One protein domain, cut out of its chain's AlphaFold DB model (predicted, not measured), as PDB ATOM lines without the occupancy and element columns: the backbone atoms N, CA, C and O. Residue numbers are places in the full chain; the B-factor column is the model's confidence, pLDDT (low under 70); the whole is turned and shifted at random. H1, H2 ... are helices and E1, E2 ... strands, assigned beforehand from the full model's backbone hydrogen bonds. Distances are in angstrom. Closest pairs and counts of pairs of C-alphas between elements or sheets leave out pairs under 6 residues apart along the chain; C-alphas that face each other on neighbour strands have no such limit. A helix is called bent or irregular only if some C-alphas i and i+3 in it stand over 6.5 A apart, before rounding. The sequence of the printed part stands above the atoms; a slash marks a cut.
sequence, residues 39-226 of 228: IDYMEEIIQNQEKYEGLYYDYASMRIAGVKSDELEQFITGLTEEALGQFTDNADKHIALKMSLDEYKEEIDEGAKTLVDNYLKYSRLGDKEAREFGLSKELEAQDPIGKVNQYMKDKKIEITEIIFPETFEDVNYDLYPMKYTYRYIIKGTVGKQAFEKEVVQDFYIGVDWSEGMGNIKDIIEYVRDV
ATOM      1  N   ILE A  39     -48.277 -48.364  -2.061       96.06
ATOM      2  CA  ILE A  39     -47.886 -47.062  -2.605       96.06
ATOM      3  C   ILE A  39     -47.890 -47.198  -4.127       96.06
ATOM      4  O   ILE A  39     -47.057 -47.910  -4.682       96.06
ATOM      5  N   ASP A  40     -48.845 -46.542  -4.790       94.19
ATOM      6  CA  ASP A  40     -49.200 -46.830  -6.189       94.19
ATOM      7  C   ASP A  40     -48.004 -46.760  -7.154       94.19
ATOM      8  O   ASP A  40     -47.809 -47.682  -7.946       94.19
ATOM      9  N   TYR A  41     -47.152 -45.729  -7.055       93.19
ATOM     10  CA  TYR A  41     -45.977 -45.613  -7.933       93.19
ATOM     11  C   TYR A  41     -44.930 -46.707  -7.669       93.19
ATOM     12  O   TYR A  41     -44.300 -47.195  -8.605       93.19
ATOM     13  N   MET A  42     -44.751 -47.127  -6.410       96.06
ATOM     14  CA  MET A  42     -43.837 -48.220  -6.069       96.06
ATOM     15  C   MET A  42     -44.377 -49.556  -6.568       96.06
ATOM     16  O   MET A  42     -43.619 -50.352  -7.114       96.06
ATOM     17  N   GLU A  43     -45.683 -49.798  -6.440       95.56
ATOM     18  CA  GLU A  43     -46.317 -50.992  -7.002       95.56
ATOM     19  C   GLU A  43     -46.170 -51.053  -8.525       95.56
ATOM     20  O   GLU A  43     -45.868 -52.120  -9.061       95.56
ATOM     21  N   GLU A  44     -46.328 -49.922  -9.219       94.62
ATOM     22  CA  GLU A  44     -46.129 -49.847 -10.668       94.62
ATOM     23  C   GLU A  44     -44.690 -50.210 -11.063       94.62
ATOM     24  O   GLU A  44     -44.497 -51.051 -11.948       94.62
ATOM     25  N   ILE A  45     -43.694 -49.635 -10.379       95.94
ATOM     26  CA  ILE A  45     -42.270 -49.917 -10.610       95.94
ATOM     27  C   ILE A  45     -41.965 -51.398 -10.369       95.94
ATOM     28  O   ILE A  45     -41.353 -52.049 -11.213       95.94
ATOM     29  N   ILE A  46     -42.421 -51.956  -9.247       95.19
ATOM     30  CA  ILE A  46     -42.133 -53.343  -8.853       95.19
ATOM     31  C   ILE A  46     -42.757 -54.339  -9.832       95.19
ATOM     32  O   ILE A  46     -42.116 -55.313 -10.223       95.19
ATOM     33  N   GLN A  47     -43.998 -54.099 -10.261       95.56
ATOM     34  CA  GLN A  47     -44.688 -54.976 -11.210       95.56
ATOM     35  C   GLN A  47     -44.095 -54.905 -12.625       95.56
ATOM     36  O   GLN A  47     -44.271 -55.840 -13.404       95.56
ATOM     37  N   ASN A  48     -43.391 -53.818 -12.958       96.38
ATOM     38  CA  ASN A  48     -42.832 -53.559 -14.284       96.38
ATOM     39  C   ASN A  48     -41.317 -53.289 -14.229       96.38
ATOM     40  O   ASN A  48     -40.820 -52.441 -14.970       96.38
ATOM     41  N   GLN A  49     -40.586 -54.005 -13.366       95.62
ATOM     42  CA  GLN A  49     -39.185 -53.706 -13.038       95.62
ATOM     43  C   GLN A  49     -38.291 -53.559 -14.284       95.62
ATOM     44  O   GLN A  49     -37.695 -52.504 -14.480       95.62
ATOM     45  N   GLU A  50     -38.284 -54.558 -15.176       96.62
ATOM     46  CA  GLU A  50     -37.469 -54.554 -16.407       96.62
ATOM     47  C   GLU A  50     -37.778 -53.351 -17.314       96.62
ATOM     48  O   GLU A  50     -36.886 -52.765 -17.927       96.62
ATOM     49  N   LYS A  51     -39.052 -52.945 -17.378       96.88
ATOM     50  CA  LYS A  51     -39.469 -51.771 -18.148       96.88
ATOM     51  C   LYS A  51     -38.902 -50.493 -17.532       96.88
ATOM     52  O   LYS A  51     -38.416 -49.638 -18.263       96.88
ATOM     53  N   TYR A  52     -38.963 -50.343 -16.210       97.81
ATOM     54  CA  TYR A  52     -38.434 -49.152 -15.539       97.81
ATOM     55  C   TYR A  52     -36.910 -49.064 -15.617       97.81
ATOM     56  O   TYR A  52     -36.395 -47.975 -15.853       97.81
ATOM     57  N   GLU A  53     -36.200 -50.188 -15.508       97.38
ATOM     58  CA  GLU A  53     -34.751 -50.248 -15.749       97.38
ATOM     59  C   GLU A  53     -34.404 -49.717 -17.153       97.38
ATOM     60  O   GLU A  53     -33.553 -48.836 -17.308       97.38
ATOM     61  N   GLY A  54     -35.133 -50.177 -18.179       97.44
ATOM     62  CA  GLY A  54     -34.986 -49.689 -19.553       97.44
ATOM     63  C   GLY A  54     -35.317 -48.201 -19.707       97.44
ATOM     64  O   GLY A  54     -34.543 -47.448 -20.295       97.44
ATOM     65  N   LEU A  55     -36.427 -47.741 -19.124       97.88
ATOM     66  CA  LEU A  55     -36.845 -46.339 -19.193       97.88
ATOM     67  C   LEU A  55     -35.853 -45.392 -18.508       97.88
ATOM     68  O   LEU A  55     -35.612 -44.297 -19.020       97.88
ATOM     69  N   TYR A  56     -35.259 -45.788 -17.379       97.56
ATOM     70  CA  TYR A  56     -34.222 -44.994 -16.720       97.56
ATOM     71  C   TYR A  56     -32.939 -44.931 -17.551       97.56
ATOM     72  O   TYR A  56     -32.342 -43.857 -17.669       97.56
ATOM     73  N   TYR A  57     -32.547 -46.035 -18.193       95.69
ATOM     74  CA  TYR A  57     -31.423 -46.047 -19.129       95.69
ATOM     75  C   TYR A  57     -31.666 -45.138 -20.345       95.69
ATOM     76  O   TYR A  57     -30.806 -44.327 -20.711       95.69
ATOM     77  N   ASP A  58     -32.848 -45.226 -20.948       97.31
ATOM     78  CA  ASP A  58     -33.236 -44.399 -22.088       97.31
ATOM     79  C   ASP A  58     -33.289 -42.918 -21.710       97.31
ATOM     80  O   ASP A  58     -32.811 -42.055 -22.453       97.31
ATOM     81  N   TYR A  59     -33.820 -42.604 -20.527       97.75
ATOM     82  CA  TYR A  59     -33.850 -41.240 -20.019       97.75
ATOM     83  C   TYR A  59     -32.438 -40.695 -19.764       97.75
ATOM     84  O   TYR A  59     -32.144 -39.560 -20.148       97.75
ATOM     85  N   ALA A  60     -31.534 -41.501 -19.199       95.50
ATOM     86  CA  ALA A  60     -30.130 -41.130 -19.033       95.50
ATOM     87  C   ALA A  60     -29.454 -40.848 -20.382       95.50
ATOM     88  O   ALA A  60     -28.782 -39.827 -20.547       95.50
ATOM     89  N   SER A  61     -29.694 -41.703 -21.378       95.00
ATOM     90  CA  SER A  61     -29.189 -41.533 -22.745       95.00
ATOM     91  C   SER A  61     -29.740 -40.263 -23.408       95.00
ATOM     92  O   SER A  61     -28.988 -39.519 -24.046       95.00
ATOM     93  N   MET A  62     -31.018 -39.937 -23.192       96.44
ATOM     94  CA  MET A  62     -31.617 -38.677 -23.637       96.44
ATOM     95  C   MET A  62     -30.961 -37.470 -22.954       96.44
ATOM     96  O   MET A  62     -30.615 -36.502 -23.630       96.44
ATOM     97  N   ARG A  63     -30.766 -37.512 -21.632       94.81
ATOM     98  CA  ARG A  63     -30.186 -36.404 -20.853       94.81
ATOM     99  C   ARG A  63     -28.715 -36.147 -21.176       94.81
ATOM    100  O   ARG A  63     -28.316 -34.989 -21.265       94.81
ATOM    101  N   ILE A  64     -27.924 -37.204 -21.341       92.12
ATOM    102  CA  ILE A  64     -26.464 -37.119 -21.491       92.12
ATOM    103  C   ILE A  64     -26.064 -36.990 -22.963       92.12
ATOM    104  O   ILE A  64     -25.209 -36.172 -23.301       92.12
ATOM    105  N   ALA A  65     -26.674 -37.785 -23.845       92.50
ATOM    106  CA  ALA A  65     -26.291 -37.880 -25.255       92.50
ATOM    107  C   ALA A  65     -27.301 -37.231 -26.218       92.50
ATOM    108  O   ALA A  65     -27.026 -37.136 -27.415       92.50
ATOM    109  N   GLY A  66     -28.463 -36.781 -25.733       92.50
ATOM    110  CA  GLY A  66     -29.513 -36.200 -26.577       92.50
ATOM    111  C   GLY A  66     -30.273 -37.228 -27.420       92.50
ATOM    112  O   GLY A  66     -30.976 -36.842 -28.354       92.50
ATOM    113  N   VAL A  67     -30.130 -38.525 -27.128       91.81
ATOM    114  CA  VAL A  67     -30.780 -39.613 -27.871       91.81
ATOM    115  C   VAL A  67     -32.049 -40.035 -27.142       91.81
ATOM    116  O   VAL A  67     -31.981 -40.629 -26.073       91.81
ATOM    117  N   LYS A  68     -33.210 -39.723 -27.720       92.81
ATOM    118  CA  LYS A  68     -34.521 -40.109 -27.186       92.81
ATOM    119  C   LYS A  68     -35.014 -41.376 -27.888       92.81
ATOM    120  O   LYS A  68     -35.048 -41.398 -29.116       92.81
ATOM    121  N   SER A  69     -35.387 -42.401 -27.124       95.69
ATOM    122  CA  SER A  69     -36.014 -43.610 -27.665       95.69
ATOM    123  C   SER A  69     -37.517 -43.405 -27.901       95.69
ATOM    124  O   SER A  69     -38.168 -42.610 -27.212       95.69
ATOM    125  N   ASP A  70     -38.078 -44.154 -28.855       96.50
ATOM    126  CA  ASP A  70     -39.525 -44.175 -29.109       96.50
ATOM    127  C   ASP A  70     -40.299 -44.707 -27.890       96.50
ATOM    128  O   ASP A  70     -41.406 -44.251 -27.606       96.50
ATOM    129  N   GLU A  71     -39.713 -45.656 -27.152       95.44
ATOM    130  CA  GLU A  71     -40.310 -46.241 -25.950       95.44
ATOM    131  C   GLU A  71     -40.430 -45.209 -24.823       95.44
ATOM    132  O   GLU A  71     -41.520 -45.024 -24.273       95.44
ATOM    133  N   LEU A  72     -39.358 -44.459 -24.546       97.12
ATOM    134  CA  LEU A  72     -39.388 -43.363 -23.581       97.12
ATOM    135  C   LEU A  72     -40.386 -42.282 -24.006       97.12
ATOM    136  O   LEU A  72     -41.130 -41.778 -23.170       97.12
ATOM    137  N   GLU A  73     -40.432 -41.925 -25.295       96.69
ATOM    138  CA  GLU A  73     -41.394 -40.946 -25.809       96.69
ATOM    139  C   GLU A  73     -42.846 -41.377 -25.587       96.69
ATOM    140  O   GLU A  73     -43.656 -40.593 -25.084       96.69
ATOM    141  N   GLN A  74     -43.179 -42.618 -25.934       96.81
ATOM    142  CA  GLN A  74     -44.522 -43.162 -25.734       96.81
ATOM    143  C   GLN A  74     -44.883 -43.238 -24.251       96.81
ATOM    144  O   GLN A  74     -46.010 -42.915 -23.881       96.81
ATOM    145  N   PHE A  75     -43.929 -43.612 -23.397       96.56
ATOM    146  CA  PHE A  75     -44.141 -43.659 -21.957       96.56
ATOM    147  C   PHE A  75     -44.451 -42.272 -21.386       96.56
ATOM    148  O   PHE A  75     -45.530 -42.071 -20.833       96.56
ATOM    149  N   ILE A  76     -43.565 -41.287 -21.581       96.12
ATOM    150  CA  ILE A  76     -43.725 -39.954 -20.972       96.12
ATOM    151  C   ILE A  76     -44.945 -39.195 -21.508       96.12
ATOM    152  O   ILE A  76     -45.535 -38.403 -20.781       96.12
ATOM    153  N   THR A  77     -45.344 -39.431 -22.763       95.69
ATOM    154  CA  THR A  77     -46.541 -38.798 -23.352       95.69
ATOM    155  C   THR A  77     -47.848 -39.378 -22.815       95.69
ATOM    156  O   THR A  77     -48.885 -38.723 -22.912       95.69
ATOM    157  N   GLY A  78     -47.805 -40.580 -22.233       94.12
ATOM    158  CA  GLY A  78     -48.939 -41.211 -21.561       94.12
ATOM    159  C   GLY A  78     -49.117 -40.802 -20.096       94.12
ATOM    160  O   GLY A  78     -50.154 -41.118 -19.514       94.12
ATOM    161  N   LEU A  79     -48.143 -40.112 -19.493       95.19
ATOM    162  CA  LEU A  79     -48.181 -39.722 -18.084       95.19
ATOM    163  C   LEU A  79     -48.972 -38.427 -17.857       95.19
ATOM    164  O   LEU A  79     -48.973 -37.503 -18.671       95.19
ATOM    165  N   THR A  80     -49.607 -38.330 -16.690       96.00
ATOM    166  CA  THR A  80     -50.086 -37.046 -16.151       96.00
ATOM    167  C   THR A  80     -48.906 -36.142 -15.783       96.00
ATOM    168  O   THR A  80     -47.814 -36.646 -15.546       96.00
ATOM    169  N   GLU A  81     -49.126 -34.833 -15.637       95.31
ATOM    170  CA  GLU A  81     -48.075 -33.884 -15.220       95.31
ATOM    171  C   GLU A  81     -47.399 -34.276 -13.893       95.31
ATOM    172  O   GLU A  81     -46.177 -34.225 -13.789       95.31
ATOM    173  N   GLU A  82     -48.177 -34.734 -12.908       92.50
ATOM    174  CA  GLU A  82     -47.669 -35.190 -11.607       92.50
ATOM    175  C   GLU A  82     -46.784 -36.438 -11.743       92.50
ATOM    176  O   GLU A  82     -45.623 -36.421 -11.336       92.50
ATOM    177  N   ALA A  83     -47.294 -37.484 -12.401       93.00
ATOM    178  CA  ALA A  83     -46.539 -38.713 -12.659       93.00
ATOM    179  C   ALA A  83     -45.283 -38.472 -13.517       93.00
ATOM    180  O   ALA A  83     -44.248 -39.093 -13.289       93.00
ATOM    181  N   LEU A  84     -45.349 -37.549 -14.484       95.81
ATOM    182  CA  LEU A  84     -44.188 -37.142 -15.270       95.81
ATOM    183  C   LEU A  84     -43.138 -36.478 -14.379       95.81
ATOM    184  O   LEU A  84     -41.970 -36.848 -14.457       95.81
ATOM    185  N   GLY A  85     -43.549 -35.542 -13.519       94.38
ATOM    186  CA  GLY A  85     -42.662 -34.897 -12.552       94.38
ATOM    187  C   GLY A  85     -41.960 -35.918 -11.658       94.38
ATOM    188  O   GLY A  85     -40.733 -35.910 -11.565       94.38
ATOM    189  N   GLN A  86     -42.721 -36.855 -11.090       92.88
ATOM    190  CA  GLN A  86     -42.186 -37.927 -10.253       92.88
ATOM    191  C   GLN A  86     -41.213 -38.840 -11.012       92.88
ATOM    192  O   GLN A  86     -40.122 -39.119 -10.519       92.88
ATOM    193  N   PHE A  87     -41.565 -39.272 -12.228       96.00
ATOM    194  CA  PHE A  87     -40.671 -40.077 -13.059       96.00
ATOM    195  C   PHE A  87     -39.367 -39.335 -13.362       96.00
ATOM    196  O   PHE A  87     -38.294 -39.915 -13.225       96.00
ATOM    197  N   THR A  88     -39.438 -38.053 -13.741       95.75
ATOM    198  CA  THR A  88     -38.236 -37.262 -14.045       95.75
ATOM    199  C   THR A  88     -37.347 -37.048 -12.823       95.75
ATOM    200  O   THR A  88     -36.130 -37.138 -12.959       95.75
ATOM    201  N   ASP A  89     -37.931 -36.832 -11.640       94.25
ATOM    202  CA  ASP A  89     -37.189 -36.705 -10.380       94.25
ATOM    203  C   ASP A  89     -36.463 -38.017 -10.044       94.25
ATOM    204  O   ASP A  89     -35.253 -38.023  -9.825       94.25
ATOM    205  N   ASN A  90     -37.167 -39.149 -10.118       95.38
ATOM    206  CA  ASN A  90     -36.586 -40.477  -9.919       95.38
ATOM    207  C   ASN A  90     -35.487 -40.797 -10.941       95.38
ATOM    208  O   ASN A  90     -34.442 -41.334 -10.578       95.38
ATOM    209  N   ALA A  91     -35.690 -40.447 -12.209       96.62
ATOM    210  CA  ALA A  91     -34.717 -40.695 -13.263       96.62
ATOM    211  C   ALA A  91     -33.464 -39.811 -13.116       96.62
ATOM    212  O   ALA A  91     -32.346 -40.285 -13.321       96.62
ATOM    213  N   ASP A  92     -33.616 -38.548 -12.707       95.44
ATOM    214  CA  ASP A  92     -32.482 -37.672 -12.397       95.44
ATOM    215  C   ASP A  92     -31.698 -38.204 -11.167       95.44
ATOM    216  O   ASP A  92     -30.462 -38.219 -11.194       95.44
ATOM    217  N   LYS A  93     -32.376 -38.728 -10.127       95.06
ATOM    218  CA  LYS A  93     -31.722 -39.403  -8.977       95.06
ATOM    219  C   LYS A  93     -30.995 -40.677  -9.392       95.06
ATOM    220  O   LYS A  93     -29.853 -40.888  -8.984       95.06
ATOM    221  N   HIS A  94     -31.625 -41.495 -10.233       95.94
ATOM    222  CA  HIS A  94     -31.021 -42.698 -10.799       95.94
ATOM    223  C   HIS A  94     -29.706 -42.367 -11.516       95.94
ATOM    224  O   HIS A  94     -28.694 -43.020 -11.274       95.94
ATOM    225  N   ILE A  95     -29.692 -41.339 -12.376       95.25
ATOM    226  CA  ILE A  95     -28.475 -40.897 -13.078       95.25
ATOM    227  C   ILE A  95     -27.380 -40.525 -12.076       95.25
ATOM    228  O   ILE A  95     -26.257 -41.012 -12.198       95.25
ATOM    229  N   ALA A  96     -27.702 -39.685 -11.087       92.56
ATOM    230  CA  ALA A  96     -26.730 -39.224 -10.098       92.56
ATOM    231  C   ALA A  96     -26.110 -40.393  -9.317       92.56
ATOM    232  O   ALA A  96     -24.892 -40.455  -9.170       92.56
ATOM    233  N   LEU A  97     -26.930 -41.347  -8.873       92.56
ATOM    234  CA  LEU A  97     -26.449 -42.539  -8.176       92.56
ATOM    235  C   LEU A  97     -25.598 -43.416  -9.086       92.56
ATOM    236  O   LEU A  97     -24.486 -43.774  -8.708       92.56
ATOM    237  N   LYS A  98     -26.061 -43.701 -10.308       93.00
ATOM    238  CA  LYS A  98     -25.307 -44.506 -11.276       93.00
ATOM    239  C   LYS A  98     -23.920 -43.954 -11.555       93.00
ATOM    240  O   LYS A  98     -22.973 -44.727 -11.636       93.00
ATOM    241  N   MET A  99     -23.805 -42.636 -11.688       92.44
ATOM    242  CA  MET A  99     -22.522 -41.971 -11.905       92.44
ATOM    243  C   MET A  99     -21.580 -42.082 -10.698       92.44
ATOM    244  O   MET A  99     -20.369 -42.036 -10.883       92.44
ATOM    245  N   SER A 100     -22.119 -42.246  -9.490       92.44
ATOM    246  CA  SER A 100     -21.346 -42.373  -8.249       92.44
ATOM    247  C   SER A 100     -20.934 -43.811  -7.924       92.44
ATOM    248  O   SER A 100     -19.994 -44.003  -7.159       92.44
ATOM    249  N   LEU A 101     -21.597 -44.831  -8.485       93.50
ATOM    250  CA  LEU A 101     -21.355 -46.235  -8.113       93.50
ATOM    251  C   LEU A 101     -19.921 -46.705  -8.380       93.50
ATOM    252  O   LEU A 101     -19.392 -47.480  -7.591       93.50
ATOM    253  N   ASP A 102     -19.276 -46.244  -9.450       91.38
ATOM    254  CA  ASP A 102     -17.908 -46.680  -9.770       91.38
ATOM    255  C   ASP A 102     -16.894 -46.292  -8.677       91.38
ATOM    256  O   ASP A 102     -15.898 -46.990  -8.487       91.38
ATOM    257  N   GLU A 103     -17.146 -45.196  -7.954       95.38
ATOM    258  CA  GLU A 103     -16.251 -44.668  -6.918       95.38
ATOM    259  C   GLU A 103     -16.750 -44.969  -5.497       95.38
ATOM    260  O   GLU A 103     -15.944 -45.278  -4.624       95.38
ATOM    261  N   TYR A 104     -18.066 -44.932  -5.273       95.62
ATOM    262  CA  TYR A 104     -18.668 -44.903  -3.935       95.62
ATOM    263  C   TYR A 104     -19.575 -46.099  -3.625       95.62
ATOM    264  O   TYR A 104     -20.319 -46.060  -2.650       95.62
ATOM    265  N   LYS A 105     -19.556 -47.175  -4.426       95.88
ATOM    266  CA  LYS A 105     -20.458 -48.324  -4.219       95.88
ATOM    267  C   LYS A 105     -20.400 -48.913  -2.805       95.88
ATOM    268  O   LYS A 105     -21.452 -49.164  -2.231       95.88
ATOM    269  N   GLU A 106     -19.205 -49.124  -2.253       95.88
ATOM    270  CA  GLU A 106     -19.060 -49.688  -0.900       95.88
ATOM    271  C   GLU A 106     -19.687 -48.768   0.158       95.88
ATOM    272  O   GLU A 106     -20.452 -49.231   0.997       95.88
ATOM    273  N   GLU A 107     -19.451 -47.456   0.066       95.75
ATOM    274  CA  GLU A 107     -20.029 -46.462   0.980       95.75
ATOM    275  C   GLU A 107     -21.559 -46.377   0.847       95.75
ATOM    276  O   GLU A 107     -22.268 -46.285   1.850       95.75
ATOM    277  N   ILE A 108     -22.078 -46.458  -0.383       95.62
ATOM    278  CA  ILE A 108     -23.519 -46.493  -0.667       95.62
ATOM    279  C   ILE A 108     -24.158 -47.734  -0.031       95.62
ATOM    280  O   ILE A 108     -25.198 -47.628   0.620       95.62
ATOM    281  N   ASP A 109     -23.534 -48.904  -0.175       97.19
ATOM    282  CA  ASP A 109     -24.034 -50.147   0.412       97.19
ATOM    283  C   ASP A 109     -23.954 -50.126   1.948       97.19
ATOM    284  O   ASP A 109     -24.889 -50.560   2.624       97.19
ATOM    285  N   GLU A 110     -22.885 -49.582   2.534       96.88
ATOM    286  CA  GLU A 110     -22.767 -49.413   3.988       96.88
ATOM    287  C   GLU A 110     -23.824 -48.447   4.549       96.88
ATOM    288  O   GLU A 110     -24.441 -48.728   5.588       96.88
ATOM    289  N   GLY A 111     -24.082 -47.338   3.849       96.25
ATOM    290  CA  GLY A 111     -25.129 -46.375   4.192       96.25
ATOM    291  C   GLY A 111     -26.521 -47.005   4.134       96.25
ATOM    292  O   GLY A 111     -27.264 -46.981   5.120       96.25
ATOM    293  N   ALA A 112     -26.835 -47.679   3.025       97.88
ATOM    294  CA  ALA A 112     -28.062 -48.453   2.850       97.88
ATOM    295  C   ALA A 112     -28.248 -49.494   3.962       97.88
ATOM    296  O   ALA A 112     -29.336 -49.632   4.530       97.88
ATOM    297  N   LYS A 113     -27.185 -50.219   4.320       98.38
ATOM    298  CA  LYS A 113     -27.241 -51.227   5.380       98.38
ATOM    299  C   LYS A 113     -27.516 -50.591   6.738       98.38
ATOM    300  O   LYS A 113     -28.352 -51.092   7.485       98.38
ATOM    301  N   THR A 114     -26.850 -49.483   7.055       98.06
ATOM    302  CA  THR A 114     -27.065 -48.740   8.306       98.06
ATOM    303  C   THR A 114     -28.522 -48.291   8.430       98.06
ATOM    304  O   THR A 114     -29.145 -48.490   9.478       98.06
ATOM    305  N   LEU A 115     -29.092 -47.784   7.333       98.12
ATOM    306  CA  LEU A 115     -30.495 -47.387   7.227       98.12
ATOM    307  C   LEU A 115     -31.447 -48.550   7.562       98.12
ATOM    308  O   LEU A 115     -32.330 -48.422   8.415       98.12
ATOM    309  N   VAL A 116     -31.240 -49.705   6.920       98.69
ATOM    310  CA  VAL A 116     -32.070 -50.907   7.093       98.69
ATOM    311  C   VAL A 116     -31.917 -51.496   8.496       98.69
ATOM    312  O   VAL A 116     -32.921 -51.769   9.158       98.69
ATOM    313  N   ASP A 117     -30.688 -51.640   8.998       98.69
ATOM    314  CA  ASP A 117     -30.407 -52.132  10.350       98.69
ATOM    315  C   ASP A 117     -31.139 -51.293  11.401       98.69
ATOM    316  O   ASP A 117     -31.777 -51.836  12.308       98.69
ATOM    317  N   ASN A 118     -31.058 -49.964  11.294       98.75
ATOM    318  CA  ASN A 118     -31.672 -49.057  12.255       98.75
ATOM    319  C   ASN A 118     -33.197 -49.074  12.167       98.75
ATOM    320  O   ASN A 118     -33.854 -49.171  13.205       98.75
ATOM    321  N   TYR A 119     -33.766 -49.098  10.957       98.69
ATOM    322  CA  TYR A 119     -35.204 -49.293  10.780       98.69
ATOM    323  C   TYR A 119     -35.680 -50.601  11.430       98.69
ATOM    324  O   TYR A 119     -36.677 -50.614  12.160       98.69
ATOM    325  N   LEU A 120     -34.958 -51.710  11.233       98.62
ATOM    326  CA  LEU A 120     -35.291 -53.014  11.808       98.62
ATOM    327  C   LEU A 120     -35.165 -53.020  13.341       98.62
ATOM    328  O   LEU A 120     -36.074 -53.496  14.026       98.62
ATOM    329  N   LYS A 121     -34.095 -52.444  13.905       98.75
ATOM    330  CA  LYS A 121     -33.936 -52.273  15.362       98.75
ATOM    331  C   LYS A 121     -35.079 -51.445  15.950       98.75
ATOM    332  O   LYS A 121     -35.696 -51.847  16.936       98.75
ATOM    333  N   TYR A 122     -35.417 -50.328  15.316       98.62
ATOM    334  CA  TYR A 122     -36.464 -49.439  15.804       98.62
ATOM    335  C   TYR A 122     -37.853 -50.083  15.735       98.62
ATOM    336  O   TYR A 122     -38.623 -50.026  16.699       98.62
ATOM    337  N   SER A 123     -38.181 -50.704  14.598       97.88
ATOM    338  CA  SER A 123     -39.511 -51.258  14.316       97.88
ATOM    339  C   SER A 123     -39.781 -52.595  15.007       97.88
ATOM    340  O   SER A 123     -40.917 -52.841  15.404       97.88
ATOM    341  N   ARG A 124     -38.767 -53.458  15.160       97.06
ATOM    342  CA  ARG A 124     -38.936 -54.833  15.669       97.06
ATOM    343  C   ARG A 124     -38.380 -55.021  17.082       97.06
ATOM    344  O   ARG A 124     -39.063 -55.622  17.905       97.06
ATOM    345  N   LEU A 125     -37.187 -54.497  17.391       97.12
ATOM    346  CA  LEU A 125     -36.600 -54.580  18.746       97.12
ATOM    347  C   LEU A 125     -37.118 -53.492  19.695       97.12
ATOM    348  O   LEU A 125     -36.938 -53.590  20.908       97.12
ATOM    349  N   GLY A 126     -37.752 -52.446  19.161       95.88
ATOM    350  CA  GLY A 126     -38.193 -51.302  19.954       95.88
ATOM    351  C   GLY A 126     -37.042 -50.419  20.444       95.88
ATOM    352  O   GLY A 126     -37.246 -49.640  21.376       95.88
ATOM    353  N   ASP A 127     -35.863 -50.518  19.823       97.69
ATOM    354  CA  ASP A 127     -34.705 -49.681  20.133       97.69
ATOM    355  C   ASP A 127     -34.980 -48.228  19.726       97.69
ATOM    356  O   ASP A 127     -35.028 -47.883  18.546       97.69
ATOM    357  N   LYS A 128     -35.195 -47.361  20.719       96.00
ATOM    358  CA  LYS A 128     -35.533 -45.949  20.492       96.00
ATOM    359  C   LYS A 128     -34.331 -45.074  20.162       96.00
ATOM    360  O   LYS A 128     -34.560 -43.916  19.802       96.00
ATOM    361  N   GLU A 129     -33.114 -45.602  20.247       97.31
ATOM    362  CA  GLU A 129     -31.882 -44.890  19.904       97.31
ATOM    363  C   GLU A 129     -31.467 -45.124  18.444       97.31
ATOM    364  O   GLU A 129     -30.786 -44.282  17.864       97.31
ATOM    365  N   ALA A 130     -31.946 -46.200  17.809       96.75
ATOM    366  CA  ALA A 130     -31.715 -46.512  16.398       96.75
ATOM    367  C   ALA A 130     -32.505 -45.581  15.453       96.75
ATOM    368  O   ALA A 130     -33.413 -46.019  14.759       96.75
ATOM    369  N   ARG A 131     -32.212 -44.274  15.465       94.25
ATOM    370  CA  ARG A 131     -32.961 -43.225  14.736       94.25
ATOM    371  C   ARG A 131     -32.321 -42.764  13.435       94.25
ATOM    372  O   ARG A 131     -32.854 -41.877  12.779       94.25
ATOM    373  N   GLU A 132     -31.173 -43.319  13.083       95.19
ATOM    374  CA  GLU A 132     -30.488 -43.020  11.831       95.19
ATOM    375  C   GLU A 132     -31.130 -43.838  10.702       95.19
ATOM    376  O   GLU A 132     -30.594 -44.837  10.232       95.19
ATOM    377  N   PHE A 133     -32.361 -43.442  10.366       96.62
ATOM    378  CA  PHE A 133     -33.091 -43.846   9.173       96.62
ATOM    379  C   PHE A 133     -34.157 -42.801   8.815       96.62
ATOM    380  O   PHE A 133     -34.710 -42.137   9.694       96.62
ATOM    381  N   GLY A 134     -34.453 -42.667   7.525       96.19
ATOM    382  CA  GLY A 134     -35.559 -41.870   7.001       96.19
ATOM    383  C   GLY A 134     -36.560 -42.748   6.256       96.19
ATOM    384  O   GLY A 134     -36.202 -43.809   5.746       96.19
ATOM    385  N   LEU A 135     -37.814 -42.310   6.197       97.69
ATOM    386  CA  LEU A 135     -38.858 -42.903   5.359       97.69
ATOM    387  C   LEU A 135     -39.283 -41.860   4.321       97.69
ATOM    388  O   LEU A 135     -39.269 -40.666   4.629       97.69
ATOM    389  N   SER A 136     -39.680 -42.289   3.121       96.38
ATOM    390  CA  SER A 136     -40.384 -41.394   2.194       96.38
ATOM    391  C   SER A 136     -41.676 -40.878   2.835       96.38
ATOM    392  O   SER A 136     -42.231 -41.507   3.741       96.38
ATOM    393  N   LYS A 137     -42.185 -39.731   2.371       95.06
ATOM    394  CA  LYS A 137     -43.427 -39.145   2.915       95.06
ATOM    395  C   LYS A 137     -44.610 -40.088   2.725       95.06
ATOM    396  O   LYS A 137     -45.475 -40.192   3.592       95.06
ATOM    397  N   GLU A 138     -44.636 -40.779   1.595       95.81
ATOM    398  CA  GLU A 138     -45.648 -41.745   1.204       95.81
ATOM    399  C   GLU A 138     -45.609 -42.970   2.117       95.81
ATOM    400  O   GLU A 138     -46.660 -43.402   2.590       95.81
ATOM    401  N   LEU A 139     -44.416 -43.488   2.430       97.75
ATOM    402  CA  LEU A 139     -44.267 -44.604   3.357       97.75
ATOM    403  C   LEU A 139     -44.565 -44.180   4.799       97.75
ATOM    404  O   LEU A 139     -45.294 -44.878   5.500       97.75
ATOM    405  N   GLU A 140     -44.075 -43.021   5.243       97.50
ATOM    406  CA  GLU A 140     -44.347 -42.484   6.581       97.50
ATOM    407  C   GLU A 140     -45.852 -42.283   6.818       97.50
ATOM    408  O   GLU A 140     -46.369 -42.670   7.868       97.50
ATOM    409  N   ALA A 141     -46.585 -41.772   5.821       97.94
ATOM    410  CA  ALA A 141     -48.034 -41.580   5.891       97.94
ATOM    411  C   ALA A 141     -48.821 -42.888   6.104       97.94
ATOM    412  O   ALA A 141     -49.957 -42.852   6.582       97.94
ATOM    413  N   GLN A 142     -48.226 -44.038   5.776       98.12
ATOM    414  CA  GLN A 142     -48.821 -45.363   5.967       98.12
ATOM    415  C   GLN A 142     -48.486 -45.980   7.335       98.12
ATOM    416  O   GLN A 142     -48.997 -47.054   7.649       98.12
ATOM    417  N   ASP A 143     -47.666 -45.317   8.156       97.81
ATOM    418  CA  ASP A 143     -47.256 -45.754   9.498       97.81
ATOM    419  C   ASP A 143     -46.760 -47.223   9.552       97.81
ATOM    420  O   ASP A 143     -47.321 -48.061  10.272       97.81
ATOM    421  N   PRO A 144     -45.703 -47.588   8.794       98.12
ATOM    422  CA  PRO A 144     -45.174 -48.954   8.772       98.12
ATOM    423  C   PRO A 144     -44.732 -49.421  10.159       98.12
ATOM    424  O   PRO A 144     -45.000 -50.553  10.563       98.12
ATOM    425  N   ILE A 145     -44.118 -48.528  10.936       98.19
ATOM    426  CA  ILE A 145     -43.639 -48.827  12.283       98.19
ATOM    427  C   ILE A 145     -44.818 -49.111  13.220       98.19
ATOM    428  O   ILE A 145     -44.782 -50.083  13.980       98.19
ATOM    429  N   GLY A 146     -45.878 -48.302  13.184       98.06
ATOM    430  CA  GLY A 146     -47.087 -48.542  13.964       98.06
ATOM    431  C   GLY A 146     -47.783 -49.844  13.579       98.06
ATOM    432  O   GLY A 146     -48.168 -50.606  14.470       98.06
ATOM    433  N   LYS A 147     -47.858 -50.169  12.280       98.31
ATOM    434  CA  LYS A 147     -48.385 -51.456  11.789       98.31
ATOM    435  C   LYS A 147     -47.587 -52.648  12.327       98.31
ATOM    436  O   LYS A 147     -48.191 -53.595  12.836       98.31
ATOM    437  N   VAL A 148     -46.252 -52.590  12.297       98.31
ATOM    438  CA  VAL A 148     -45.381 -53.634  12.871       98.31
ATOM    439  C   VAL A 148     -45.584 -53.764  14.381       98.31
ATOM    440  O   VAL A 148     -45.799 -54.868  14.886       98.31
ATOM    441  N   ASN A 149     -45.607 -52.646  15.108       98.00
ATOM    442  CA  ASN A 149     -45.841 -52.638  16.553       98.00
ATOM    443  C   ASN A 149     -47.203 -53.244  16.922       98.00
ATOM    444  O   ASN A 149     -47.304 -54.048  17.856       98.00
ATOM    445  N   GLN A 150     -48.254 -52.882  16.184       98.19
ATOM    446  CA  GLN A 150     -49.602 -53.395  16.396       98.19
ATOM    447  C   GLN A 150     -49.673 -54.899  16.103       98.19
ATOM    448  O   GLN A 150     -50.212 -55.654  16.915       98.19
ATOM    449  N   TYR A 151     -49.053 -55.360  15.014       97.62
ATOM    450  CA  TYR A 151     -48.934 -56.781  14.690       97.62
ATOM    451  C   TYR A 151     -48.236 -57.574  15.801       97.62
ATOM    452  O   TYR A 151     -48.767 -58.590  16.260       97.62
ATOM    453  N   MET A 152     -47.078 -57.101  16.278       97.38
ATOM    454  CA  MET A 152     -46.347 -57.773  17.353       97.38
ATOM    455  C   MET A 152     -47.190 -57.856  18.626       97.38
ATOM    456  O   MET A 152     -47.300 -58.924  19.230       97.38
ATOM    457  N   LYS A 153     -47.878 -56.772  18.993       97.12
ATOM    458  CA  LYS A 153     -48.784 -56.744  20.146       97.12
ATOM    459  C   LYS A 153     -49.936 -57.742  20.012       97.12
ATOM    460  O   LYS A 153     -50.170 -58.532  20.930       97.12
ATOM    461  N   ASP A 154     -50.631 -57.747  18.876       96.31
ATOM    462  CA  ASP A 154     -51.804 -58.599  18.648       96.31
ATOM    463  C   ASP A 154     -51.445 -60.084  18.621       96.31
ATOM    464  O   ASP A 154     -52.170 -60.934  19.152       96.31
ATOM    465  N   LYS A 155     -50.288 -60.407  18.042       95.31
ATOM    466  CA  LYS A 155     -49.767 -61.775  17.976       95.31
ATOM    467  C   LYS A 155     -48.971 -62.174  19.220       95.31
ATOM    468  O   LYS A 155     -48.591 -63.340  19.328       95.31
ATOM    469  N   LYS A 156     -48.782 -61.262  20.182       96.38
ATOM    470  CA  LYS A 156     -47.958 -61.448  21.389       96.38
ATOM    471  C   LYS A 156     -46.524 -61.857  21.043       96.38
ATOM    472  O   LYS A 156     -45.980 -62.765  21.667       96.38
ATOM    473  N   ILE A 157     -45.964 -61.246  20.009       97.38
ATOM    474  CA  ILE A 157     -44.578 -61.418  19.593       97.38
ATOM    475  C   ILE A 157     -43.714 -60.461  20.414       97.38
ATOM    476  O   ILE A 157     -44.037 -59.282  20.538       97.38
ATOM    477  N   GLU A 158     -42.612 -60.970  20.943       97.38
ATOM    478  CA  GLU A 158     -41.548 -60.186  21.564       97.38
ATOM    479  C   GLU A 158     -40.239 -60.560  20.876       97.38
ATOM    480  O   GLU A 158     -39.818 -61.714  20.971       97.38
ATOM    481  N   ILE A 159     -39.627 -59.622  20.150       98.06
ATOM    482  CA  ILE A 159     -38.317 -59.819  19.520       98.06
ATOM    483  C   ILE A 159     -37.243 -59.416  20.521       98.06
ATOM    484  O   ILE A 159     -37.287 -58.322  21.076       98.06
ATOM    485  N   THR A 160     -36.280 -60.302  20.749       97.75
ATOM    486  CA  THR A 160     -35.184 -60.079  21.703       97.75
ATOM    487  C   THR A 160     -33.837 -59.913  21.017       97.75
ATOM    488  O   THR A 160     -32.910 -59.379  21.616       97.75
ATOM    489  N   GLU A 161     -33.701 -60.394  19.781       98.44
ATOM    490  CA  GLU A 161     -32.451 -60.348  19.026       98.44
ATOM    491  C   GLU A 161     -32.752 -60.310  17.524       98.44
ATOM    492  O   GLU A 161     -33.666 -60.989  17.044       98.44
ATOM    493  N   ILE A 162     -31.953 -59.533  16.792       98.56
ATOM    494  CA  ILE A 162     -31.862 -59.590  15.336       98.56
ATOM    495  C   ILE A 162     -30.401 -59.869  14.984       98.56
ATOM    496  O   ILE A 162     -29.513 -59.156  15.451       98.56
ATOM    497  N   ILE A 163     -30.156 -60.896  14.174       98.56
ATOM    498  CA  ILE A 163     -28.847 -61.151  13.573       98.56
ATOM    499  C   ILE A 163     -28.864 -60.541  12.177       98.56
ATOM    500  O   ILE A 163     -29.573 -61.027  11.291       98.56
ATOM    501  N   PHE A 164     -28.080 -59.483  12.008       98.38
ATOM    502  CA  PHE A 164     -27.883 -58.815  10.730       98.38
ATOM    503  C   PHE A 164     -26.799 -59.533   9.915       98.38
ATOM    504  O   PHE A 164     -25.766 -59.897  10.486       98.38
ATOM    505  N   PRO A 165     -27.000 -59.748   8.603       97.25
ATOM    506  CA  PRO A 165     -25.933 -60.193   7.714       97.25
ATOM    507  C   PRO A 165     -24.864 -59.100   7.573       97.25
ATOM    508  O   PRO A 165     -25.123 -57.924   7.843       97.25
ATOM    509  N   GLU A 166     -23.667 -59.485   7.129       96.62
ATOM    510  CA  GLU A 166     -22.587 -58.536   6.813       96.62
ATOM    511  C   GLU A 166     -22.907 -57.727   5.549       96.62
ATOM    512  O   GLU A 166     -22.678 -56.523   5.522       96.62
ATOM    513  N   THR A 167     -23.510 -58.367   4.544       96.25
ATOM    514  CA  THR A 167     -23.848 -57.768   3.246       96.25
ATOM    515  C   THR A 167     -25.301 -58.044   2.864       96.25
ATOM    516  O   THR A 167     -25.969 -58.899   3.450       96.25
ATOM    517  N   PHE A 168     -25.790 -57.341   1.845       98.00
ATOM    518  CA  PHE A 168     -27.043 -57.686   1.174       98.00
ATOM    519  C   PHE A 168     -26.929 -59.020   0.426       98.00
ATOM    520  O   PHE A 168     -25.831 -59.446   0.061       98.00
ATOM    521  N   GLU A 169     -28.066 -59.690   0.223       97.56
ATOM    522  CA  GLU A 169     -28.139 -60.921  -0.574       97.56
ATOM    523  C   GLU A 169     -28.069 -60.623  -2.072       97.56
ATOM    524  O   GLU A 169     -27.401 -61.340  -2.813       97.56
ATOM    525  N   ASP A 170     -28.750 -59.562  -2.498       97.88
ATOM    526  CA  ASP A 170     -28.778 -59.079  -3.873       97.88
ATOM    527  C   ASP A 170     -29.044 -57.570  -3.879       97.88
ATOM    528  O   ASP A 170     -29.723 -57.058  -2.983       97.88
ATOM    529  N   VAL A 171     -28.510 -56.867  -4.879       97.81
ATOM    530  CA  VAL A 171     -28.723 -55.427  -5.057       97.81
ATOM    531  C   VAL A 171     -28.950 -55.113  -6.530       97.81
ATOM    532  O   VAL A 171     -28.101 -55.410  -7.373       97.81
ATOM    533  N   ASN A 172     -30.070 -54.457  -6.832       97.62
ATOM    534  CA  ASN A 172     -30.368 -53.943  -8.160       97.62
ATOM    535  C   ASN A 172     -30.134 -52.427  -8.220       97.62
ATOM    536  O   ASN A 172     -30.944 -51.638  -7.727       97.62
ATOM    537  N   TYR A 173     -29.035 -52.048  -8.876       97.00
ATOM    538  CA  TYR A 173     -28.650 -50.659  -9.137       97.00
ATOM    539  C   TYR A 173     -29.138 -50.124 -10.493       97.00
ATOM    540  O   TYR A 173     -28.767 -49.013 -10.866       97.00
ATOM    541  N   ASP A 174     -29.840 -50.926 -11.292       96.69
ATOM    542  CA  ASP A 174     -30.437 -50.507 -12.572       96.69
ATOM    543  C   ASP A 174     -31.874 -49.985 -12.385       96.69
ATOM    544  O   ASP A 174     -32.494 -49.484 -13.321       96.69
ATOM    545  N   LEU A 175     -32.399 -50.075 -11.161       96.06
ATOM    546  CA  LEU A 175     -33.704 -49.576 -10.760       96.06
ATOM    547  C   LEU A 175     -33.559 -48.372  -9.823       96.06
ATOM    548  O   LEU A 175     -32.609 -48.273  -9.046       96.06
ATOM    549  N   TYR A 176     -34.549 -47.481  -9.856       96.38
ATOM    550  CA  TYR A 176     -34.732 -46.457  -8.836       96.38
ATOM    551  C   TYR A 176     -36.177 -46.426  -8.307       96.38
ATOM    552  O   TYR A 176     -37.105 -46.382  -9.128       96.38
ATOM    553  N   PRO A 177     -36.387 -46.393  -6.974       97.56
ATOM    554  CA  PRO A 177     -35.374 -46.521  -5.912       97.56
ATOM    555  C   PRO A 177     -34.601 -47.851  -5.973       97.56
ATOM    556  O   PRO A 177     -35.122 -48.843  -6.487       97.56
ATOM    557  N   MET A 178     -33.352 -47.865  -5.497       97.75
ATOM    558  CA  MET A 178     -32.476 -49.044  -5.590       97.75
ATOM    559  C   MET A 178     -33.043 -50.180  -4.743       97.75
ATOM    560  O   MET A 178     -33.430 -49.959  -3.595       97.75
ATOM    561  N   LYS A 179     -33.087 -51.397  -5.288       98.19
ATOM    562  CA  LYS A 179     -33.636 -52.557  -4.574       98.19
ATOM    563  C   LYS A 179     -32.525 -53.324  -3.870       98.19
ATOM    564  O   LYS A 179     -31.610 -53.813  -4.524       98.19
ATOM    565  N   TYR A 180     -32.665 -53.494  -2.564       98.56
ATOM    566  CA  TYR A 180     -31.760 -54.240  -1.703       98.56
ATOM    567  C   TYR A 180     -32.481 -55.440  -1.090       98.56
ATOM    568  O   TYR A 180     -33.353 -55.280  -0.235       98.56
ATOM    569  N   THR A 181     -32.095 -56.648  -1.491       98.44
ATOM    570  CA  THR A 181     -32.614 -57.885  -0.905       98.44
ATOM    571  C   THR A 181     -31.860 -58.173   0.389       98.44
ATOM    572  O   THR A 181     -30.641 -58.371   0.386       98.44
ATOM    573  N   TYR A 182     -32.574 -58.206   1.513       98.25
ATOM    574  CA  TYR A 182     -31.981 -58.311   2.842       98.25
ATOM    575  C   TYR A 182     -32.488 -59.529   3.615       98.25
ATOM    576  O   TYR A 182     -33.675 -59.641   3.934       98.25
ATOM    577  N   ARG A 183     -31.562 -60.436   3.952       98.00
ATOM    578  CA  ARG A 183     -31.825 -61.675   4.694       98.00
ATOM    579  C   ARG A 183     -31.267 -61.588   6.102       98.00
ATOM    580  O   ARG A 183     -30.057 -61.611   6.292       98.00
ATOM    581  N   TYR A 184     -32.144 -61.553   7.094       98.12
ATOM    582  CA  TYR A 184     -31.776 -61.436   8.504       98.12
ATOM    583  C   TYR A 184     -32.518 -62.465   9.355       98.12
ATOM    584  O   TYR A 184     -33.533 -63.032   8.941       98.12
ATOM    585  N   ILE A 185     -32.014 -62.729  10.560       98.31
ATOM    586  CA  ILE A 185     -32.646 -63.675  11.488       98.31
ATOM    587  C   ILE A 185     -33.241 -62.900  12.652       98.31
ATOM    588  O   ILE A 185     -32.550 -62.133  13.314       98.31
ATOM    589  N   ILE A 186     -34.514 -63.150  12.942       97.88
ATOM    590  CA  ILE A 186     -35.181 -62.669  14.149       97.88
ATOM    591  C   ILE A 186     -35.309 -63.801  15.163       97.88
ATOM    592  O   ILE A 186     -35.676 -64.931  14.824       97.88
ATOM    593  N   LYS A 187     -35.047 -63.485  16.430       98.19
ATOM    594  CA  LYS A 187     -35.298 -64.385  17.556       98.19
ATOM    595  C   LYS A 187     -36.155 -63.693  18.593       98.19
ATOM    596  O   LYS A 187     -36.043 -62.489  18.835       98.19
ATOM    597  N   GLY A 188     -37.004 -64.477  19.235       97.44
ATOM    598  CA  GLY A 188     -37.926 -63.936  20.211       97.44
ATOM    599  C   GLY A 188     -38.879 -64.976  20.753       97.44
ATOM    600  O   GLY A 188     -38.615 -66.180  20.709       97.44
ATOM    601  N   THR A 189     -40.022 -64.513  21.246       96.38
ATOM    602  CA  THR A 189     -41.092 -65.384  21.724       96.38
ATOM    603  C   THR A 189     -42.444 -65.019  21.126       96.38
ATOM    604  O   THR A 189     -42.713 -63.865  20.812       96.38
ATOM    605  N   VAL A 190     -43.316 -66.019  20.983       95.75
ATOM    606  CA  VAL A 190     -44.757 -65.826  20.781       95.75
ATOM    607  C   VAL A 190     -45.464 -66.251  22.061       95.75
ATOM    608  O   VAL A 190     -45.587 -67.443  22.372       95.75
ATOM    609  N   GLY A 191     -45.893 -65.270  22.847       89.62
ATOM    610  CA  GLY A 191     -46.399 -65.436  24.203       89.62
ATOM    611  C   GLY A 191     -45.308 -65.883  25.177       89.62
ATOM    612  O   GLY A 191     -44.908 -65.117  26.040       89.62
ATOM    613  N   LYS A 192     -44.884 -67.148  25.086       89.12
ATOM    614  CA  LYS A 192     -43.803 -67.747  25.900       89.12
ATOM    615  C   LYS A 192     -42.982 -68.796  25.148       89.12
ATOM    616  O   LYS A 192     -42.068 -69.384  25.717       89.12
ATOM    617  N   GLN A 193     -43.351 -69.099  23.906       93.88
ATOM    618  CA  GLN A 193     -42.655 -70.093  23.103       93.88
ATOM    619  C   GLN A 193     -41.593 -69.386  22.272       93.88
ATOM    620  O   GLN A 193     -41.935 -68.495  21.496       93.88
ATOM    621  N   ALA A 194     -40.336 -69.786  22.448       96.44
ATOM    622  CA  ALA A 194     -39.230 -69.254  21.671       96.44
ATOM    623  C   ALA A 194     -39.380 -69.602  20.185       96.44
ATOM    624  O   ALA A 194     -39.881 -70.678  19.836       96.44
ATOM    625  N   PHE A 195     -38.925 -68.698  19.329       95.88
ATOM    626  CA  PHE A 195     -38.782 -68.939  17.906       95.88
ATOM    627  C   PHE A 195     -37.504 -68.288  17.382       95.88
ATOM    628  O   PHE A 195     -37.012 -67.304  17.933       95.88
ATOM    629  N   GLU A 196     -37.018 -68.853  16.289       96.94
ATOM    630  CA  GLU A 196     -35.985 -68.294  15.434       96.94
ATOM    631  C   GLU A 196     -36.523 -68.379  14.011       96.94
ATOM    632  O   GLU A 196     -37.094 -69.405  13.618       96.94
ATOM    633  N   LYS A 197     -36.419 -67.284  13.267       95.06
ATOM    634  CA  LYS A 197     -36.889 -67.235  11.892       95.06
ATOM    635  C   LYS A 197     -35.986 -66.357  11.045       95.06
ATOM    636  O   LYS A 197     -35.704 -65.219  11.393       95.06
ATOM    637  N   GLU A 198     -35.602 -66.903   9.903       96.75
ATOM    638  CA  GLU A 198     -35.048 -66.146   8.795       96.75
ATOM    639  C   GLU A 198     -36.162 -65.390   8.054       96.75
ATOM    640  O   GLU A 198     -37.214 -65.959   7.729       96.75
ATOM    641  N   VAL A 199     -35.919 -64.109   7.799       96.56
ATOM    642  CA  VAL A 199     -36.798 -63.198   7.066       96.56
ATOM    643  C   VAL A 199     -36.016 -62.655   5.874       96.56
ATOM    644  O   VAL A 199     -34.839 -62.331   6.011       96.56
ATOM    645  N   VAL A 200     -36.668 -62.577   4.713       97.19
ATOM    646  CA  VAL A 200     -36.093 -62.020   3.482       97.19
ATOM    647  C   VAL A 200     -37.045 -60.955   2.960       97.19
ATOM    648  O   VAL A 200     -38.211 -61.258   2.703       97.19
ATOM    649  N   GLN A 201     -36.560 -59.721   2.844       97.69
ATOM    650  CA  GLN A 201     -37.349 -58.580   2.379       97.69
ATOM    651  C   GLN A 201     -36.545 -57.753   1.384       97.69
ATOM    652  O   GLN A 201     -35.332 -57.617   1.531       97.69
ATOM    653  N   ASP A 202     -37.246 -57.176   0.419       98.19
ATOM    654  CA  ASP A 202     -36.738 -56.129  -0.449       98.19
ATOM    655  C   ASP A 202     -36.924 -54.776   0.239       98.19
ATOM    656  O   ASP A 202     -38.035 -54.415   0.644       98.19
ATOM    657  N   PHE A 203     -35.838 -54.018   0.339       98.62
ATOM    658  CA  PHE A 203     -35.834 -52.615   0.734       98.62
ATOM    659  C   PHE A 203     -35.552 -51.761  -0.496       98.62
ATOM    660  O   PHE A 203     -34.533 -51.937  -1.160       98.62
ATOM    661  N   TYR A 204     -36.452 -50.833  -0.793       98.44
ATOM    662  CA  TYR A 204     -36.294 -49.870  -1.876       98.44
ATOM    663  C   TYR A 204     -35.739 -48.592  -1.264       98.44
ATOM    664  O   TYR A 204     -36.425 -47.935  -0.481       98.44
ATOM    665  N   ILE A 205     -34.478 -48.286  -1.559       98.31
ATOM    666  CA  ILE A 205     -33.736 -47.189  -0.941       98.31
ATOM    667  C   ILE A 205     -33.553 -46.081  -1.967       98.31
ATOM    668  O   ILE A 205     -33.043 -46.287  -3.072       98.31
ATOM    669  N   GLY A 206     -34.032 -44.905  -1.587       96.25
ATOM    670  CA  GLY A 206     -33.992 -43.692  -2.376       96.25
ATOM    671  C   GLY A 206     -33.297 -42.570  -1.627       96.25
ATOM    672  O   GLY A 206     -32.650 -42.759  -0.599       96.25
ATOM    673  N   VAL A 207     -33.453 -41.376  -2.178       94.19
ATOM    674  CA  VAL A 207     -32.800 -40.159  -1.723       94.19
ATOM    675  C   VAL A 207     -33.838 -39.043  -1.722       94.19
ATOM    676  O   VAL A 207     -34.455 -38.743  -2.749       94.19
ATOM    677  N   ASP A 208     -34.015 -38.401  -0.573       92.56
ATOM    678  CA  ASP A 208     -34.792 -37.177  -0.444       92.56
ATOM    679  C   ASP A 208     -33.859 -35.969  -0.547       92.56
ATOM    680  O   ASP A 208     -33.012 -35.731   0.314       92.56
ATOM    681  N   TRP A 209     -34.038 -35.190  -1.609       91.25
ATOM    682  CA  TRP A 209     -33.372 -33.904  -1.816       91.25
ATOM    683  C   TRP A 209     -34.354 -32.727  -1.865       91.25
ATOM    684  O   TRP A 209     -34.020 -31.648  -2.357       91.25
ATOM    685  N   SER A 210     -35.587 -32.914  -1.383       85.69
ATOM    686  CA  SER A 210     -36.650 -31.902  -1.443       85.69
ATOM    687  C   SER A 210     -36.327 -30.635  -0.639       85.69
ATOM    688  O   SER A 210     -36.814 -29.553  -0.963       85.69
ATOM    689  N   GLU A 211     -35.440 -30.738   0.355       85.69
ATOM    690  CA  GLU A 211     -34.892 -29.615   1.134       85.69
ATOM    691  C   GLU A 211     -33.627 -28.991   0.499       85.69
ATOM    692  O   GLU A 211     -32.944 -28.168   1.121       85.69
ATOM    693  N   GLY A 212     -33.319 -29.362  -0.747       82.94
ATOM    694  CA  GLY A 212     -32.171 -28.901  -1.520       82.94
ATOM    695  C   GLY A 212     -30.900 -29.729  -1.307       82.94
ATOM    696  O   GLY A 212     -30.778 -30.516  -0.372       82.94
ATOM    697  N   MET A 213     -29.903 -29.492  -2.168       77.62
ATOM    698  CA  MET A 213     -28.654 -30.274  -2.248       77.62
ATOM    699  C   MET A 213     -27.809 -30.297  -0.959       77.62
ATOM    700  O   MET A 213     -26.948 -31.153  -0.809       77.62
ATOM    701  N   GLY A 214     -28.023 -29.357  -0.033       81.00
ATOM    702  CA  GLY A 214     -27.317 -29.327   1.255       81.00
ATOM    703  C   GLY A 214     -27.938 -30.210   2.342       81.00
ATOM    704  O   GLY A 214     -27.334 -30.359   3.397       81.00
ATOM    705  N   ASN A 215     -29.131 -30.761   2.097       85.81
ATOM    706  CA  ASN A 215     -29.935 -31.507   3.070       85.81
ATOM    707  C   ASN A 215     -30.405 -32.851   2.495       85.81
ATOM    708  O   ASN A 215     -31.514 -33.297   2.786       85.81
ATOM    709  N   ILE A 216     -29.578 -33.460   1.645       88.81
ATOM    710  CA  ILE A 216     -29.851 -34.764   1.047       88.81
ATOM    711  C   ILE A 216     -29.877 -35.828   2.149       88.81
ATOM    712  O   ILE A 216     -28.992 -35.847   3.008       88.81
ATOM    713  N   LYS A 217     -30.896 -36.689   2.136       91.81
ATOM    714  CA  LYS A 217     -31.061 -37.783   3.100       91.81
ATOM    715  C   LYS A 217     -31.377 -39.078   2.370       91.81
ATOM    716  O   LYS A 217     -32.241 -39.087   1.496       91.81
ATOM    717  N   ASP A 218     -30.744 -40.162   2.789       94.88
ATOM    718  CA  ASP A 218     -31.139 -41.499   2.359       94.88
ATOM    719  C   ASP A 218     -32.445 -41.891   3.049       94.88
ATOM    720  O   ASP A 218     -32.642 -41.656   4.249       94.88
ATOM    721  N   ILE A 219     -33.359 -42.468   2.278       97.38
ATOM    722  CA  ILE A 219     -34.700 -42.819   2.743       97.38
ATOM    723  C   ILE A 219     -35.093 -44.216   2.282       97.38
ATOM    724  O   ILE A 219     -34.734 -44.668   1.196       97.38
ATOM    725  N   ILE A 220     -35.877 -44.898   3.111       98.62
ATOM    726  CA  ILE A 220     -36.596 -46.102   2.707       98.62
ATOM    727  C   ILE A 220     -37.874 -45.642   2.011       98.62
ATOM    728  O   ILE A 220     -38.744 -45.025   2.624       98.62
ATOM    729  N   GLU A 221     -37.969 -45.941   0.724       98.06
ATOM    730  CA  GLU A 221     -39.121 -45.640  -0.124       98.06
ATOM    731  C   GLU A 221     -40.189 -46.723   0.013       98.06
ATOM    732  O   GLU A 221     -41.387 -46.443  -0.003       98.06
ATOM    733  N   TYR A 222     -39.756 -47.977   0.179       98.06
ATOM    734  CA  TYR A 222     -40.665 -49.108   0.284       98.06
ATOM    735  C   TYR A 222     -40.014 -50.340   0.912       98.06
ATOM    736  O   TYR A 222     -38.797 -50.515   0.848       98.06
ATOM    737  N   VAL A 223     -40.838 -51.214   1.490       97.88
ATOM    738  CA  VAL A 223     -40.416 -52.496   2.072       97.88
ATOM    739  C   VAL A 223     -41.399 -53.571   1.635       97.88
ATOM    740  O   VAL A 223     -42.605 -53.392   1.794       97.88
ATOM    741  N   ARG A 224     -40.902 -54.695   1.117       95.69
ATOM    742  CA  ARG A 224     -41.754 -55.794   0.652       95.69
ATOM    743  C   ARG A 224     -41.157 -57.153   0.972       95.69
ATOM    744  O   ARG A 224     -39.945 -57.315   0.954       95.69
ATOM    745  N   ASP A 225     -41.997 -58.147   1.238       94.25
ATOM    746  CA  ASP A 225     -41.504 -59.516   1.374       94.25
ATOM    747  C   ASP A 225     -41.124 -60.078   0.002       94.25
ATOM    748  O   ASP A 225     -41.845 -59.890  -0.985       94.25
ATOM    749  N   VAL A 226     -40.016 -60.818  -0.063       90.38
ATOM    750  CA  VAL A 226     -39.642 -61.513  -1.299       90.38
ATOM    751  C   VAL A 226     -40.665 -62.616  -1.560       90.38
ATOM    752  O   VAL A 226     -40.791 -63.574  -0.789       90.38
TER     753      VAL A 226
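This is residues 39 to 226 of the 228 residues of an uncharacterized protein of Herbinix luporum (UniProt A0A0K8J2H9). A curled, strongly twisted sheet of five strands wraps round H4b, one arm of a long bent helix, while the other arm, H4a, leads to a small helical end made with H2 and H3. H6 packs on H4b, the hairpin of E3 and E4 reaches to the opposite end of the long axis, and residues 210 to 215 stick out as a loop. The printed part has 188 residues, with six named helices followed by five named strands, in a branched antiparallel sheet; the class is mixed, helices and strands. It is compact, with a radius of gyration of the C-alphas of 18.3 A, yet elongated, spanning 62 by 35 by 30 A.

H1 is residues 40 to 47, beginning at C-alpha 40 (-49.200, -46.830, -6.189). H2 is residues 49 to 65, 23.8 A long, and H3 residues 70 to 77. H4, residues 81 to 125, was assigned as one helix by its hydrogen bonds but is bent: C-alphas 103 and 106 are 8.3 A apart. Its arms are H4a, residues 81 to 103, 34.6 A, irregular with C-alphas 99 and 102 6.9 A apart, and H4b, residues 106 to 125, 26.8 A. H5 is residues 137 to 141, H6 residues 144 to 155, E1 residues 157 to 163 and E2 residues 170 to 172. E3 is residues 178 to 190, 33.6 A, E4 residues 193 to 208, 41.2 A, and E5 residues 217 to 225, ending at C-alpha 225 (-41.504, -59.516, 1.374).

E2, E3, E4 and E5 form a meander, each strand the antiparallel neighbour of the one before. E1 and E2 lie on one side of E3, E4 on the other. Within hydrogen-bond range are N 187 and O 161 of E3 and E1, 2.9 A, N 181 and O 170 of E3 and E2, 2.8 A, N 186 and O 197 of E3 and E4, 2.8 A, and N 204 and O 222 of E4 and E5, 2.9 A. The sheet curls round H4b; C-alphas 125 and 159 are its closest to E1, 5.6 A. H4b touches H6, closest C-alphas 123 and 145, 5.2 A, at a steep tilt of 40 degrees. H5 is on the sheet, only just over E5 with 3 of its C-alphas. H1 and H4a only graze the sheet. H2 touches H4a, C-alphas 56 and 91 at 5.5 A, and H3, C-alphas 55 and 72 at 5.9 A. Every O i to N i+4 pair is within range in H1, H2, H3, H4b, H5 and H6, and 17 of 19 in H4a.

The C-alphas of Gly 66 and Lys 192, the two farthest apart, are 62.9 A apart. The printed part has no cut. The link from H4 to H5 is long, with 11 residues. The mean pLDDT of the printed part is 95.8, and no printed residue is under 70.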